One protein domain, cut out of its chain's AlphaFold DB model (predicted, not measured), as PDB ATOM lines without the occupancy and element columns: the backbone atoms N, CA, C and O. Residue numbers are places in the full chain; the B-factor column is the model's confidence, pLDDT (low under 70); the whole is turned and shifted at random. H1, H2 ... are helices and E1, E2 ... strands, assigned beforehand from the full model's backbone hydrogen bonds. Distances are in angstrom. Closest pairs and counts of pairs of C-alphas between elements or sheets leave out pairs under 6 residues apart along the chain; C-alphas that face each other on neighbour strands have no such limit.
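This is residues 17 to 64 and 129 to 167 of the 167 residues of the protein "protein spaetzle 3-like" of Diaphorina citri (UniProt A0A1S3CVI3). Three separate antiparallel ribbons of two strands each, E3 with E6, E4 with E5 and E1 with E2, make a loose body, and two helices, H1 and H2, form an L-shaped corner at the far end of the long axis. The E4 and E5 ribbon lies nearest the middle, and the E3 and E6 ribbon has the longest strands. The printed part has 87 residues, with the named elements E1, E2, H1, H2, E3, E4, E5, E6 along the chain; the class is mixed, helices and strands, with 42 residues, under half, in named elements. The whole is loose, with a radius of gyration of the C-alphas of 15.3 A, and elongated, spanning 45 by 29 by 23 A.

Start with strand E3, residues 131 to 136, 15.6 A long, and find C-alpha 131 at (-19.711, 40.313, 102.919). Its partner E6, residues 161 to 166, is 15.8 A long and ends at C-alpha 166, at (-19.224, 37.065, 100.251). E4 is residues 140 to 142, 7.2 A, and E5 is residues 148 to 150, 7.1 A. E1, residues 27 to 29, and E2, residues 32 to 34, are 6.3 A each. Find C-alpha 44 at (-38.384, 44.454, 74.785); from there helix H1 runs 14.3 A to residue 53, and H2 covers residues 55 to 62, 9.9 A.

Look first at E3 and E6, antiparallel at 154 degrees, where N 132 and O 165 are 2.8 A apart and N 163 and O 134 are 2.9 A apart, within hydrogen-bond range. E4 and E5 form an antiparallel hairpin at 146 degrees, with N 149 and O 141 at 2.8 A. E1 and E2 form another antiparallel hairpin, at 140 degrees, with N 29 and O 32 at 2.9 A. Between these two hairpins, the closest C-alphas of E2 and E4 are those of Leu 33 and Ala 141, 6.1 A apart. E3 and E4 are apart, and so are E5 and E6. H1 and H2 are close but not clearly touching, about perpendicular at 82 degrees; their closest C-alphas, those of Ile 51 and Met 58, are 6.9 A apart. In both helices every O i to N i+4 pair is within hydrogen-bond range.

The two C-alphas farthest apart, those of Lys 17 and Glu 64, are 47.7 A apart. Residues 65 to 128 are not printed, and C-alphas 64 and 129 stand 45.8 A apart across this cut, on the link from H2 to E3. Of the links that are printed whole, none is long; E5 to E6, with 10 residues, is short. The mean pLDDT of the printed part is 79.2, and this model's confidence is under 70 at residues 17 to 22, 29 to 32, 61 to 62 and 156.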
ATOM      1  N   LYS A  17     -12.568  27.755  83.875       55.84
ATOM      2  CA  LYS A  17     -13.783  28.205  84.550       55.84
ATOM      3  C   LYS A  17     -14.461  29.175  83.594       55.84
ATOM      4  O   LYS A  17     -14.123  30.348  83.511       55.84
ATOM      5  N   GLY A  18     -15.340  28.630  82.761       58.53
ATOM      6  CA  GLY A  18     -16.092  29.392  81.790       58.53
ATOM      7  C   GLY A  18     -17.092  30.245  82.547       58.53
ATOM      8  O   GLY A  18     -18.171  29.768  82.895       58.53
ATOM      9  N   ASP A  19     -16.750  31.507  82.780       61.88
ATOM     10  CA  ASP A  19     -17.642  32.494  83.399       61.88
ATOM     11  C   ASP A  19     -18.796  32.916  82.475       61.88
ATOM     12  O   ASP A  19     -19.581  33.799  82.815       61.88
ATOM     13  N   PHE A  20     -18.924  32.277  81.309       60.66
ATOM     14  CA  PHE A  20     -19.865  32.636  80.263       60.66
ATOM     15  C   PHE A  20     -20.902  31.535  80.027       60.66
ATOM     16  O   PHE A  20     -20.575  30.391  79.694       60.66
ATOM     17  N   ILE A  21     -22.180  31.893  80.154       65.25
ATOM     18  CA  ILE A  21     -23.294  31.022  79.765       65.25
ATOM     19  C   ILE A  21     -23.580  31.207  78.282       65.25
ATOM     20  O   ILE A  21     -23.750  32.324  77.807       65.25
ATOM     21  N   ARG A  22     -23.709  30.096  77.550       63.03
ATOM     22  CA  ARG A  22     -24.101  30.128  76.137       63.03
ATOM     23  C   ARG A  22     -25.511  30.710  75.983       63.03
ATOM     24  O   ARG A  22     -26.460  30.193  76.569       63.03
ATOM     25  N   GLY A  23     -25.640  31.756  75.167       71.75
ATOM     26  CA  GLY A  23     -26.909  32.406  74.830       71.75
ATOM     27  C   GLY A  23     -26.933  33.888  75.228       71.75
ATOM     28  O   GLY A  23     -26.732  34.732  74.357       71.75
ATOM     29  N   PRO A  24     -27.203  34.231  76.499       72.06
ATOM     30  CA  PRO A  24     -27.258  35.617  76.962       72.06
ATOM     31  C   PRO A  24     -25.858  36.174  77.322       72.06
ATOM     32  O   PRO A  24     -24.998  35.407  77.753       72.06
ATOM     33  N   PRO A  25     -25.610  37.495  77.177       74.88
ATOM     34  CA  PRO A  25     -24.310  38.129  77.437       74.88
ATOM     35  C   PRO A  25     -24.044  38.274  78.950       74.88
ATOM     36  O   PRO A  25     -24.088  39.365  79.515       74.88
ATOM     37  N   CYS A  26     -23.831  37.148  79.624       74.75
ATOM     38  CA  CYS A  26     -23.785  37.043  81.081       74.75
ATOM     39  C   CYS A  26     -22.394  36.684  81.594       74.75
ATOM     40  O   CYS A  26     -21.712  35.856  80.992       74.75
ATOM     41  N   ILE A  27     -22.023  37.252  82.743       76.56
ATOM     42  CA  ILE A  27     -20.782  36.950  83.461       76.56
ATOM     43  C   ILE A  27     -21.145  36.265  84.786       76.56
ATOM     44  O   ILE A  27     -22.110  36.644  85.457       76.56
ATOM     45  N   LYS A  28     -20.386  35.238  85.172       71.56
ATOM     46  CA  LYS A  28     -20.503  34.579  86.476       71.56
ATOM     47  C   LYS A  28     -19.571  35.261  87.478       71.56
ATOM     48  O   LYS A  28     -18.358  35.186  87.341       71.56
ATOM     49  N   LYS A  29     -20.127  35.896  88.511       68.69
ATOM     50  CA  LYS A  29     -19.367  36.475  89.630       68.69
ATOM     51  C   LYS A  29     -19.911  35.885  90.928       68.69
ATOM     52  O   LYS A  29     -21.119  35.901  91.139       68.69
ATOM     53  N   PHE A  30     -19.045  35.318  91.769       66.88
ATOM     54  CA  PHE A  30     -19.437  34.748  93.071       66.88
ATOM     55  C   PHE A  30     -20.610  33.751  92.998       66.88
ATOM     56  O   PHE A  30     -21.572  33.836  93.752       66.88
ATOM     57  N   HIS A  31     -20.559  32.812  92.048       66.12
ATOM     58  CA  HIS A  31     -21.623  31.823  91.783       66.12
ATOM     59  C   HIS A  31     -22.982  32.392  91.335       66.12
ATOM     60  O   HIS A  31     -23.860  31.609  90.966       66.12
ATOM     61  N   GLN A  32     -23.132  33.713  91.247       64.75
ATOM     62  CA  GLN A  32     -24.306  34.379  90.706       64.75
ATOM     63  C   GLN A  32     -24.064  34.796  89.251       64.75
ATOM     64  O   GLN A  32     -22.970  35.195  88.851       64.75
ATOM     65  N   LEU A  33     -25.096  34.642  88.424       72.75
ATOM     66  CA  LEU A  33     -25.062  35.001  87.010       72.75
ATOM     67  C   LEU A  33     -25.705  36.370  86.869       72.75
ATOM     68  O   LEU A  33     -26.898  36.508  87.137       72.75
ATOM     69  N   TYR A  34     -24.908  37.357  86.478       74.62
ATOM     70  CA  TYR A  34     -25.343  38.734  86.297       74.62
ATOM     71  C   TYR A  34     -24.978  39.206  84.890       74.62
ATOM     72  O   TYR A  34     -23.902  38.900  84.370       74.62
ATOM     73  N   CYS A  35     -25.895  39.935  84.254       80.50
ATOM     74  CA  CYS A  35     -25.762  40.340  82.858       80.50
ATOM     75  C   CYS A  35     -26.007  41.854  82.775       80.50
ATOM     76  O   CYS A  35     -27.163  42.278  82.884       80.50
ATOM     77  N   PRO A  36     -24.935  42.665  82.641       75.62
ATOM     78  CA  PRO A  36     -25.024  44.126  82.673       75.62
ATOM     79  C   PRO A  36     -25.687  44.709  81.427       75.62
ATOM     80  O   PRO A  36     -26.240  45.800  81.487       75.62
ATOM     81  N   THR A  37     -25.641  43.989  80.306       79.25
ATOM     82  CA  THR A  37     -26.149  44.458  79.017       79.25
ATOM     83  C   THR A  37     -27.277  43.552  78.546       79.25
ATOM     84  O   THR A  37     -27.212  42.327  78.687       79.25
ATOM     85  N   ALA A  38     -28.313  44.145  77.956       82.25
ATOM     86  CA  ALA A  38     -29.349  43.388  77.272       82.25
ATOM     87  C   ALA A  38     -28.746  42.637  76.069       82.25
ATOM     88  O   ALA A  38     -27.932  43.173  75.322       82.25
ATOM     89  N   GLY A  39     -29.141  41.376  75.885       78.25
ATOM     90  CA  GLY A  39     -28.782  40.599  74.695       78.25
ATOM     91  C   GLY A  39     -29.846  40.732  73.608       78.25
ATOM     92  O   GLY A  39     -30.968  41.138  73.893       78.25
ATOM     93  N   ASN A  40     -29.547  40.281  72.387       79.75
ATOM     94  CA  ASN A  40     -30.501  40.304  71.261       79.75
ATOM     95  C   ASN A  40     -31.774  39.468  71.499       79.75
ATOM     96  O   ASN A  40     -32.756  39.589  70.776       79.75
ATOM     97  N   THR A  41     -31.757  38.593  72.501       81.00
ATOM     98  CA  THR A  41     -32.894  37.768  72.917       81.00
ATOM     99  C   THR A  41     -33.755  38.422  73.998       81.00
ATOM    100  O   THR A  41     -34.765  37.834  74.387       81.00
ATOM    101  N   TYR A  42     -33.379  39.604  74.505       84.12
ATOM    102  CA  TYR A  42     -34.139  40.312  75.533       84.12
ATOM    103  C   TYR A  42     -35.409  40.901  74.893       84.12
ATOM    104  O   TYR A  42     -35.316  41.737  73.994       84.12
ATOM    105  N   PRO A  43     -36.611  40.440  75.275       83.62
ATOM    106  CA  PRO A  43     -37.810  40.634  74.467       83.62
ATOM    107  C   PRO A  43     -38.524  41.960  74.781       83.62
ATOM    108  O   PRO A  43     -39.657  41.948  75.259       83.62
ATOM    109  N   ILE A  44     -37.880  43.094  74.487       82.12
ATOM    110  CA  ILE A  44     -38.384  44.454  74.785       82.12
ATOM    111  C   ILE A  44     -39.802  44.662  74.238       82.12
ATOM    112  O   ILE A  44     -40.720  44.965  74.993       82.12
ATOM    113  N   THR A  45     -40.020  44.359  72.959       84.25
ATOM    114  CA  THR A  45     -41.318  44.562  72.294       84.25
ATOM    115  C   THR A  45     -42.448  43.711  72.878       84.25
ATOM    116  O   THR A  45     -43.609  44.117  72.884       84.25
ATOM    117  N   LYS A  46     -42.135  42.514  73.397       86.12
ATOM    118  CA  LYS A  46     -43.137  41.657  74.051       86.12
ATOM    119  C   LYS A  46     -43.512  42.196  75.427       86.12
ATOM    120  O   LYS A  46     -44.656  42.037  75.839       86.12
ATOM    121  N   ILE A  47     -42.551  42.797  76.127       83.31
ATOM    122  CA  ILE A  47     -42.767  43.423  77.432       83.31
ATOM    123  C   ILE A  47     -43.637  44.673  77.263       83.31
ATOM    124  O   ILE A  47     -44.629  44.804  77.970       83.31
ATOM    125  N   GLU A  48     -43.330  45.539  76.296       82.44
ATOM    126  CA  GLU A  48     -44.136  46.731  75.981       82.44
ATOM    127  C   GLU A  48     -45.576  46.359  75.633       82.44
ATOM    128  O   GLU A  48     -46.515  46.844  76.260       82.44
ATOM    129  N   LYS A  49     -45.753  45.386  74.735       85.06
ATOM    130  CA  LYS A  49     -47.082  44.878  74.398       85.06
ATOM    131  C   LYS A  49     -47.827  44.335  75.622       85.06
ATOM    132  O   LYS A  49     -49.016  44.577  75.770       85.06
ATOM    133  N   PHE A  50     -47.144  43.625  76.521       83.56
ATOM    134  CA  PHE A  50     -47.763  43.131  77.753       83.56
ATOM    135  C   PHE A  50     -48.222  44.271  78.673       83.56
ATOM    136  O   PHE A  50     -49.277  44.161  79.304       83.56
ATOM    137  N   ILE A  51     -47.442  45.352  78.752       79.31
ATOM    138  CA  ILE A  51     -47.794  46.557  79.511       79.31
ATOM    139  C   ILE A  51     -49.046  47.201  78.912       79.31
ATOM    140  O   ILE A  51     -49.969  47.533  79.661       79.31
ATOM    141  N   ASP A  52     -49.112  47.315  77.586       81.44
ATOM    142  CA  ASP A  52     -50.277  47.850  76.878       81.44
ATOM    143  C   ASP A  52     -51.519  46.974  77.062       81.44
ATOM    144  O   ASP A  52     -52.585  47.475  77.434       81.44
ATOM    145  N   ASP A  53     -51.374  45.659  76.900       84.00
ATOM    146  CA  ASP A  53     -52.460  44.687  77.040       84.00
ATOM    147  C   ASP A  53     -53.024  44.671  78.477       84.00
ATOM    148  O   ASP A  53     -54.220  44.462  78.688       84.00
ATOM    149  N   ASN A  54     -52.190  44.955  79.487       76.88
ATOM    150  CA  ASN A  54     -52.570  44.971  80.904       76.88
ATOM    151  C   ASN A  54     -52.661  46.383  81.498       76.88
ATOM    152  O   ASN A  54     -52.633  46.555  82.721       76.88
ATOM    153  N   LYS A  55     -52.821  47.411  80.664       80.81
ATOM    154  CA  LYS A  55     -52.762  48.825  81.061       80.81
ATOM    155  C   LYS A  55     -53.662  49.191  82.240       80.81
ATOM    156  O   LYS A  55     -53.280  50.030  83.044       80.81
ATOM    157  N   ALA A  56     -54.829  48.568  82.405       73.12
ATOM    158  CA  ALA A  56     -55.700  48.816  83.562       73.12
ATOM    159  C   ALA A  56     -55.123  48.278  84.885       73.12
ATOM    160  O   ALA A  56     -55.242  48.934  85.921       73.12
ATOM    161  N   LEU A  57     -54.480  47.105  84.856       76.81
ATOM    162  CA  LEU A  57     -53.748  46.559  85.999       76.81
ATOM    163  C   LEU A  57     -52.542  47.443  86.309       76.81
ATOM    164  O   LEU A  57     -52.367  47.860  87.452       76.81
ATOM    165  N   MET A  58     -51.773  47.792  85.277       75.25
ATOM    166  CA  MET A  58     -50.611  48.665  85.411       75.25
ATOM    167  C   MET A  58     -51.018  50.036  85.965       75.25
ATOM    168  O   MET A  58     -50.378  50.543  86.875       75.25
ATOM    169  N   ARG A  59     -52.159  50.581  85.534       76.81
ATOM    170  CA  ARG A  59     -52.705  51.837  86.064       76.81
ATOM    171  C   ARG A  59     -53.122  51.773  87.529       76.81
ATOM    172  O   ARG A  59     -53.062  52.780  88.222       76.81
ATOM    173  N   ARG A  60     -53.546  50.608  88.022       76.62
ATOM    174  CA  ARG A  60     -53.860  50.409  89.449       76.62
ATOM    175  C   ARG A  60     -52.610  50.193  90.296       76.62
ATOM    176  O   ARG A  60     -52.605  50.598  91.452       76.62
ATOM    177  N   MET A  61     -51.594  49.543  89.734       69.06
ATOM    178  CA  MET A  61     -50.347  49.229  90.433       69.06
ATOM    179  C   MET A  61     -49.374  50.413  90.463       69.06
ATOM    180  O   MET A  61     -48.686  50.600  91.459       69.06
ATOM    181  N   TYR A  62     -49.363  51.232  89.411       69.56
ATOM    182  CA  TYR A  62     -48.363  52.284  89.198       69.56
ATOM    183  C   TYR A  62     -48.963  53.662  88.859       69.56
ATOM    184  O   TYR A  62     -48.229  54.643  88.796       69.56
ATOM    185  N   GLY A  63     -50.284  53.779  88.678       72.06
ATOM    186  CA  GLY A  63     -50.956  55.049  88.368       72.06
ATOM    187  C   GLY A  63     -51.124  55.341  86.871       72.06
ATOM    188  O   GLY A  63     -50.856  54.515  86.002       72.06
ATOM    189  N   GLU A  64     -51.648  56.521  86.539       70.12
ATOM    190  CA  GLU A  64     -51.902  56.905  85.147       70.12
ATOM    191  C   GLU A  64     -50.618  57.365  84.445       70.12
ATOM    192  O   GLU A  64     -50.122  58.459  84.687       70.12
ATOM    193  N   CYS A 129     -18.125  35.847 107.987       86.81
ATOM    194  CA  CYS A 129     -17.287  36.132 106.830       86.81
ATOM    195  C   CYS A 129     -17.535  37.564 106.360       86.81
ATOM    196  O   CYS A 129     -18.617  38.110 106.582       86.81
ATOM    197  N   GLU A 130     -16.536  38.164 105.716       87.94
ATOM    198  CA  GLU A 130     -16.696  39.480 105.109       87.94
ATOM    199  C   GLU A 130     -17.691  39.376 103.944       87.94
ATOM    200  O   GLU A 130     -17.596  38.497 103.079       87.94
ATOM    201  N   SER A 131     -18.703  40.240 103.966       89.25
ATOM    202  CA  SER A 131     -19.711  40.313 102.919       89.25
ATOM    203  C   SER A 131     -19.977  41.763 102.540       89.25
ATOM    204  O   SER A 131     -19.770  42.690 103.324       89.25
ATOM    205  N   LYS A 132     -20.419  41.964 101.301       86.69
ATOM    206  CA  LYS A 132     -20.722  43.275 100.740       86.69
ATOM    207  C   LYS A 132     -22.137  43.297 100.181       86.69
ATOM    208  O   LYS A 132     -22.515  42.418  99.408       86.69
ATOM    209  N   ILE A 133     -22.884  44.343 100.527       88.31
ATOM    210  CA  ILE A 133     -24.224  44.605  99.994       88.31
ATOM    211  C   ILE A 133     -24.103  45.443  98.712       88.31
ATOM    212  O   ILE A 133     -23.493  46.514  98.715       88.31
ATOM    213  N   GLU A 134     -24.690  44.969  97.614       84.88
ATOM    214  CA  GLU A 134     -24.745  45.654  96.319       84.88
ATOM    215  C   GLU A 134     -26.192  45.708  95.794       84.88
ATOM    216  O   GLU A 134     -26.952  44.746  95.910       84.88
ATOM    217  N   ILE A 135     -26.576  46.844  95.202       87.19
ATOM    218  CA  ILE A 135     -27.871  47.021  94.528       87.19
ATOM    219  C   ILE A 135     -27.629  46.932  93.022       87.19
ATOM    220  O   ILE A 135     -26.870  47.728  92.470       87.19
ATOM    221  N   VAL A 136     -28.265  45.968  92.355       87.00
ATOM    222  CA  VAL A 136     -28.051  45.688  90.926       87.00
ATOM    223  C   VAL A 136     -29.366  45.547  90.159       87.00
ATOM    224  O   VAL A 136     -30.365  45.074  90.698       87.00
ATOM    225  N   THR A 137     -29.365  45.901  88.871       88.62
ATOM    226  CA  THR A 137     -30.536  45.796  87.977       88.62
ATOM    227  C   THR A 137     -30.191  44.981  86.714       88.62
ATOM    228  O   THR A 137     -30.031  45.551  85.632       88.62
ATOM    229  N   PRO A 138     -29.997  43.651  86.824       87.56
ATOM    230  CA  PRO A 138     -29.614  42.831  85.678       87.56
ATOM    231  C   PRO A 138     -30.740  42.718  84.658       87.56
ATOM    232  O   PRO A 138     -31.908  42.677  85.024       87.56
ATOM    233  N   TYR A 139     -30.384  42.495  83.392       87.88
ATOM    234  CA  TYR A 139     -31.361  42.121  82.359       87.88
ATOM    235  C   TYR A 139     -31.754  40.641  82.408       87.88
ATOM    236  O   TYR A 139     -32.829  40.259  81.943       87.88
ATOM    237  N   TRP A 140     -30.893  39.788  82.966       86.88
ATOM    238  CA  TRP A 140     -31.131  38.350  83.066       86.88
ATOM    239  C   TRP A 140     -30.682  37.806  84.416       86.88
ATOM    240  O   TRP A 140     -29.659  38.228  84.952       86.88
ATOM    241  N   ALA A 141     -31.401  36.803  84.913       86.81
ATOM    242  CA  ALA A 141     -31.007  36.033  86.087       86.81
ATOM    243  C   ALA A 141     -31.471  34.580  85.995       86.81
ATOM    244  O   ALA A 141     -32.351  34.226  85.206       86.81
ATOM    245  N   ARG A 142     -30.874  33.726  86.825       85.44
ATOM    246  CA  ARG A 142     -31.267  32.326  86.981       85.44
ATOM    247  C   ARG A 142     -32.271  32.193  88.127       85.44
ATOM    248  O   ARG A 142     -32.019  32.693  89.216       85.44
ATOM    249  N   ASN A 143     -33.387  31.507  87.891       84.19
ATOM    250  CA  ASN A 143     -34.367  31.216  88.941       84.19
ATOM    251  C   ASN A 143     -33.989  29.970  89.767       84.19
ATOM    252  O   ASN A 143     -33.043  29.255  89.436       84.19
ATOM    253  N   SER A 144     -34.768  29.672  90.811       85.75
ATOM    254  CA  SER A 144     -34.591  28.478  91.657       85.75
ATOM    255  C   SER A 144     -34.678  27.153  90.888       85.75
ATOM    256  O   SER A 144     -34.070  26.169  91.292       85.75
ATOM    257  N   ALA A 145     -35.371  27.131  89.744       89.31
ATOM    258  CA  ALA A 145     -35.428  25.984  88.837       89.31
ATOM    259  C   ALA A 145     -34.197  25.861  87.910       89.31
ATOM    260  O   ALA A 145     -34.164  25.001  87.034       89.31
ATOM    261  N   GLY A 146     -33.200  26.740  88.039       83.69
ATOM    262  CA  GLY A 146     -31.977  26.717  87.232       83.69
ATOM    263  C   GLY A 146     -32.111  27.326  85.830       83.69
ATOM    264  O   GLY A 146     -31.126  27.378  85.091       83.69
ATOM    265  N   THR A 147     -33.286  27.840  85.459       83.31
ATOM    266  CA  THR A 147     -33.533  28.444  84.141       83.31
ATOM    267  C   THR A 147     -33.190  29.931  84.130       83.31
ATOM    268  O   THR A 147     -33.556  30.662  85.050       83.31
ATOM    269  N   THR A 148     -32.511  30.394  83.077       84.19
ATOM    270  CA  THR A 148     -32.238  31.825  82.872       84.19
ATOM    271  C   THR A 148     -33.472  32.520  82.300       84.19
ATOM    272  O   THR A 148     -34.037  32.065  81.304       84.19
ATOM    273  N   ARG A 149     -33.895  33.622  82.922       84.44
ATOM    274  CA  ARG A 149     -35.070  34.418  82.549       84.44
ATOM    275  C   ARG A 149     -34.716  35.899  82.485       84.44
ATOM    276  O   ARG A 149     -33.774  36.340  83.139       84.44
ATOM    277  N   ALA A 150     -35.468  36.632  81.669       86.44
ATOM    278  CA  ALA A 150     -35.365  38.080  81.581       86.44
ATOM    279  C   ALA A 150     -35.967  38.711  82.842       86.44
ATOM    280  O   ALA A 150     -37.059  38.323  83.261       86.44
ATOM    281  N   ILE A 151     -35.253  39.665  83.430       85.31
ATOM    282  CA  ILE A 151     -35.775  40.531  84.487       85.31
ATOM    283  C   ILE A 151     -36.294  41.789  83.812       85.31
ATOM    284  O   ILE A 151     -35.599  42.392  82.998       85.31
ATOM    285  N   VAL A 152     -37.528  42.160  84.135       82.62
ATOM    286  CA  VAL A 152     -38.185  43.319  83.540       82.62
ATOM    287  C   VAL A 152     -37.816  44.550  84.355       82.62
ATOM    288  O   VAL A 152     -38.306  44.712  85.468       82.62
ATOM    289  N   ASN A 153     -36.959  45.394  83.784       79.19
ATOM    290  CA  ASN A 153     -36.660  46.725  84.299       79.19
ATOM    291  C   ASN A 153     -37.046  47.748  83.223       79.19
ATOM    292  O   ASN A 153     -36.379  47.843  82.189       79.19
ATOM    293  N   THR A 154     -38.164  48.438  83.414       79.06
ATOM    294  CA  THR A 154     -38.656  49.486  82.506       79.06
ATOM    295  C   THR A 154     -38.826  50.782  83.290       79.06
ATOM    296  O   THR A 154     -38.936  50.740  84.509       79.06
ATOM    297  N   GLU A 155     -38.907  51.929  82.607       73.56
ATOM    298  CA  GLU A 155     -39.176  53.230  83.257       73.56
ATOM    299  C   GLU A 155     -40.406  53.175  84.180       73.56
ATOM    300  O   GLU A 155     -40.471  53.796  85.233       73.56
ATOM    301  N   HIS A 156     -41.404  52.390  83.782       69.56
ATOM    302  CA  HIS A 156     -42.670  52.267  84.494       69.56
ATOM    303  C   HIS A 156     -42.671  51.169  85.559       69.56
ATOM    304  O   HIS A 156     -43.616  51.075  86.342       69.56
ATOM    305  N   PHE A 157     -41.652  50.313  85.566       75.19
ATOM    306  CA  PHE A 157     -41.510  49.229  86.519       75.19
ATOM    307  C   PHE A 157     -40.033  48.986  86.805       75.19
ATOM    308  O   PHE A 157     -39.402  48.081  86.248       75.19
ATOM    309  N   GLU A 158     -39.500  49.834  87.679       82.00
ATOM    310  CA  GLU A 158     -38.122  49.732  88.122       82.00
ATOM    311  C   GLU A 158     -37.977  48.586  89.126       82.00
ATOM    312  O   GLU A 158     -38.664  48.530  90.151       82.00
ATOM    313  N   GLN A 159     -37.076  47.653  88.828       84.06
ATOM    314  CA  GLN A 159     -36.714  46.565  89.730       84.06
ATOM    315  C   GLN A 159     -35.230  46.622  90.038       84.06
ATOM    316  O   GLN A 159     -34.400  46.622  89.130       84.06
ATOM    317  N   ALA A 160     -34.906  46.571  91.327       87.00
ATOM    318  CA  ALA A 160     -33.546  46.421  91.805       87.00
ATOM    319  C   ALA A 160     -33.442  45.224  92.746       87.00
ATOM    320  O   ALA A 160     -34.336  44.950  93.547       87.00
ATOM    321  N   ILE A 161     -32.337  44.499  92.626       86.12
ATOM    322  CA  ILE A 161     -32.012  43.352  93.461       86.12
ATOM    323  C   ILE A 161     -30.988  43.819  94.482       86.12
ATOM    324  O   ILE A 161     -29.905  44.273  94.115       86.12
ATOM    325  N   HIS A 162     -31.336  43.692  95.758       89.25
ATOM    326  CA  HIS A 162     -30.377  43.816  96.847       89.25
ATOM    327  C   HIS A 162     -29.700  42.462  97.009       89.25
ATOM    328  O   HIS A 162     -30.368  41.456  97.263       89.25
ATOM    329  N   GLN A 163     -28.391  42.431  96.810       86.44
ATOM    330  CA  GLN A 163     -27.597  41.220  96.896       86.44
ATOM    331  C   GLN A 163     -26.523  41.399  97.962       86.44
ATOM    332  O   GLN A 163     -25.800  42.391  97.956       86.44
ATOM    333  N   GLU A 164     -26.400  40.417  98.844       86.25
ATOM    334  CA  GLU A 164     -25.277  40.301  99.770       86.25
ATOM    335  C   GLU A 164     -24.325  39.246  99.217       86.25
ATOM    336  O   GLU A 164     -24.737  38.128  98.888       86.25
ATOM    337  N   VAL A 165     -23.062  39.618  99.031       83.94
ATOM    338  CA  VAL A 165     -22.064  38.774  98.374       83.94
ATOM    339  C   VAL A 165     -20.869  38.604  99.288       83.94
ATOM    340  O   VAL A 165     -20.304  39.599  99.736       83.94
ATOM    341  N   CYS A 166     -20.472  37.358  99.548       84.69
ATOM    342  CA  CYS A 166     -19.224  37.065 100.251       84.69
ATOM    343  C   CYS A 166     -18.034  37.569  99.425       84.69
ATOM    344  O   CYS A 166     -17.975  37.307  98.217       84.69
ATOM    345  N   THR A 167     -17.112  38.275 100.074       76.75
ATOM    346  CA  THR A 167     -15.877  38.794  99.465       76.75
ATOM    347  C   THR A 167     -14.706  37.845  99.638       76.75
ATOM    348  O   THR A 167     -14.596  37.238 100.725       76.75
TER     349      THR A 167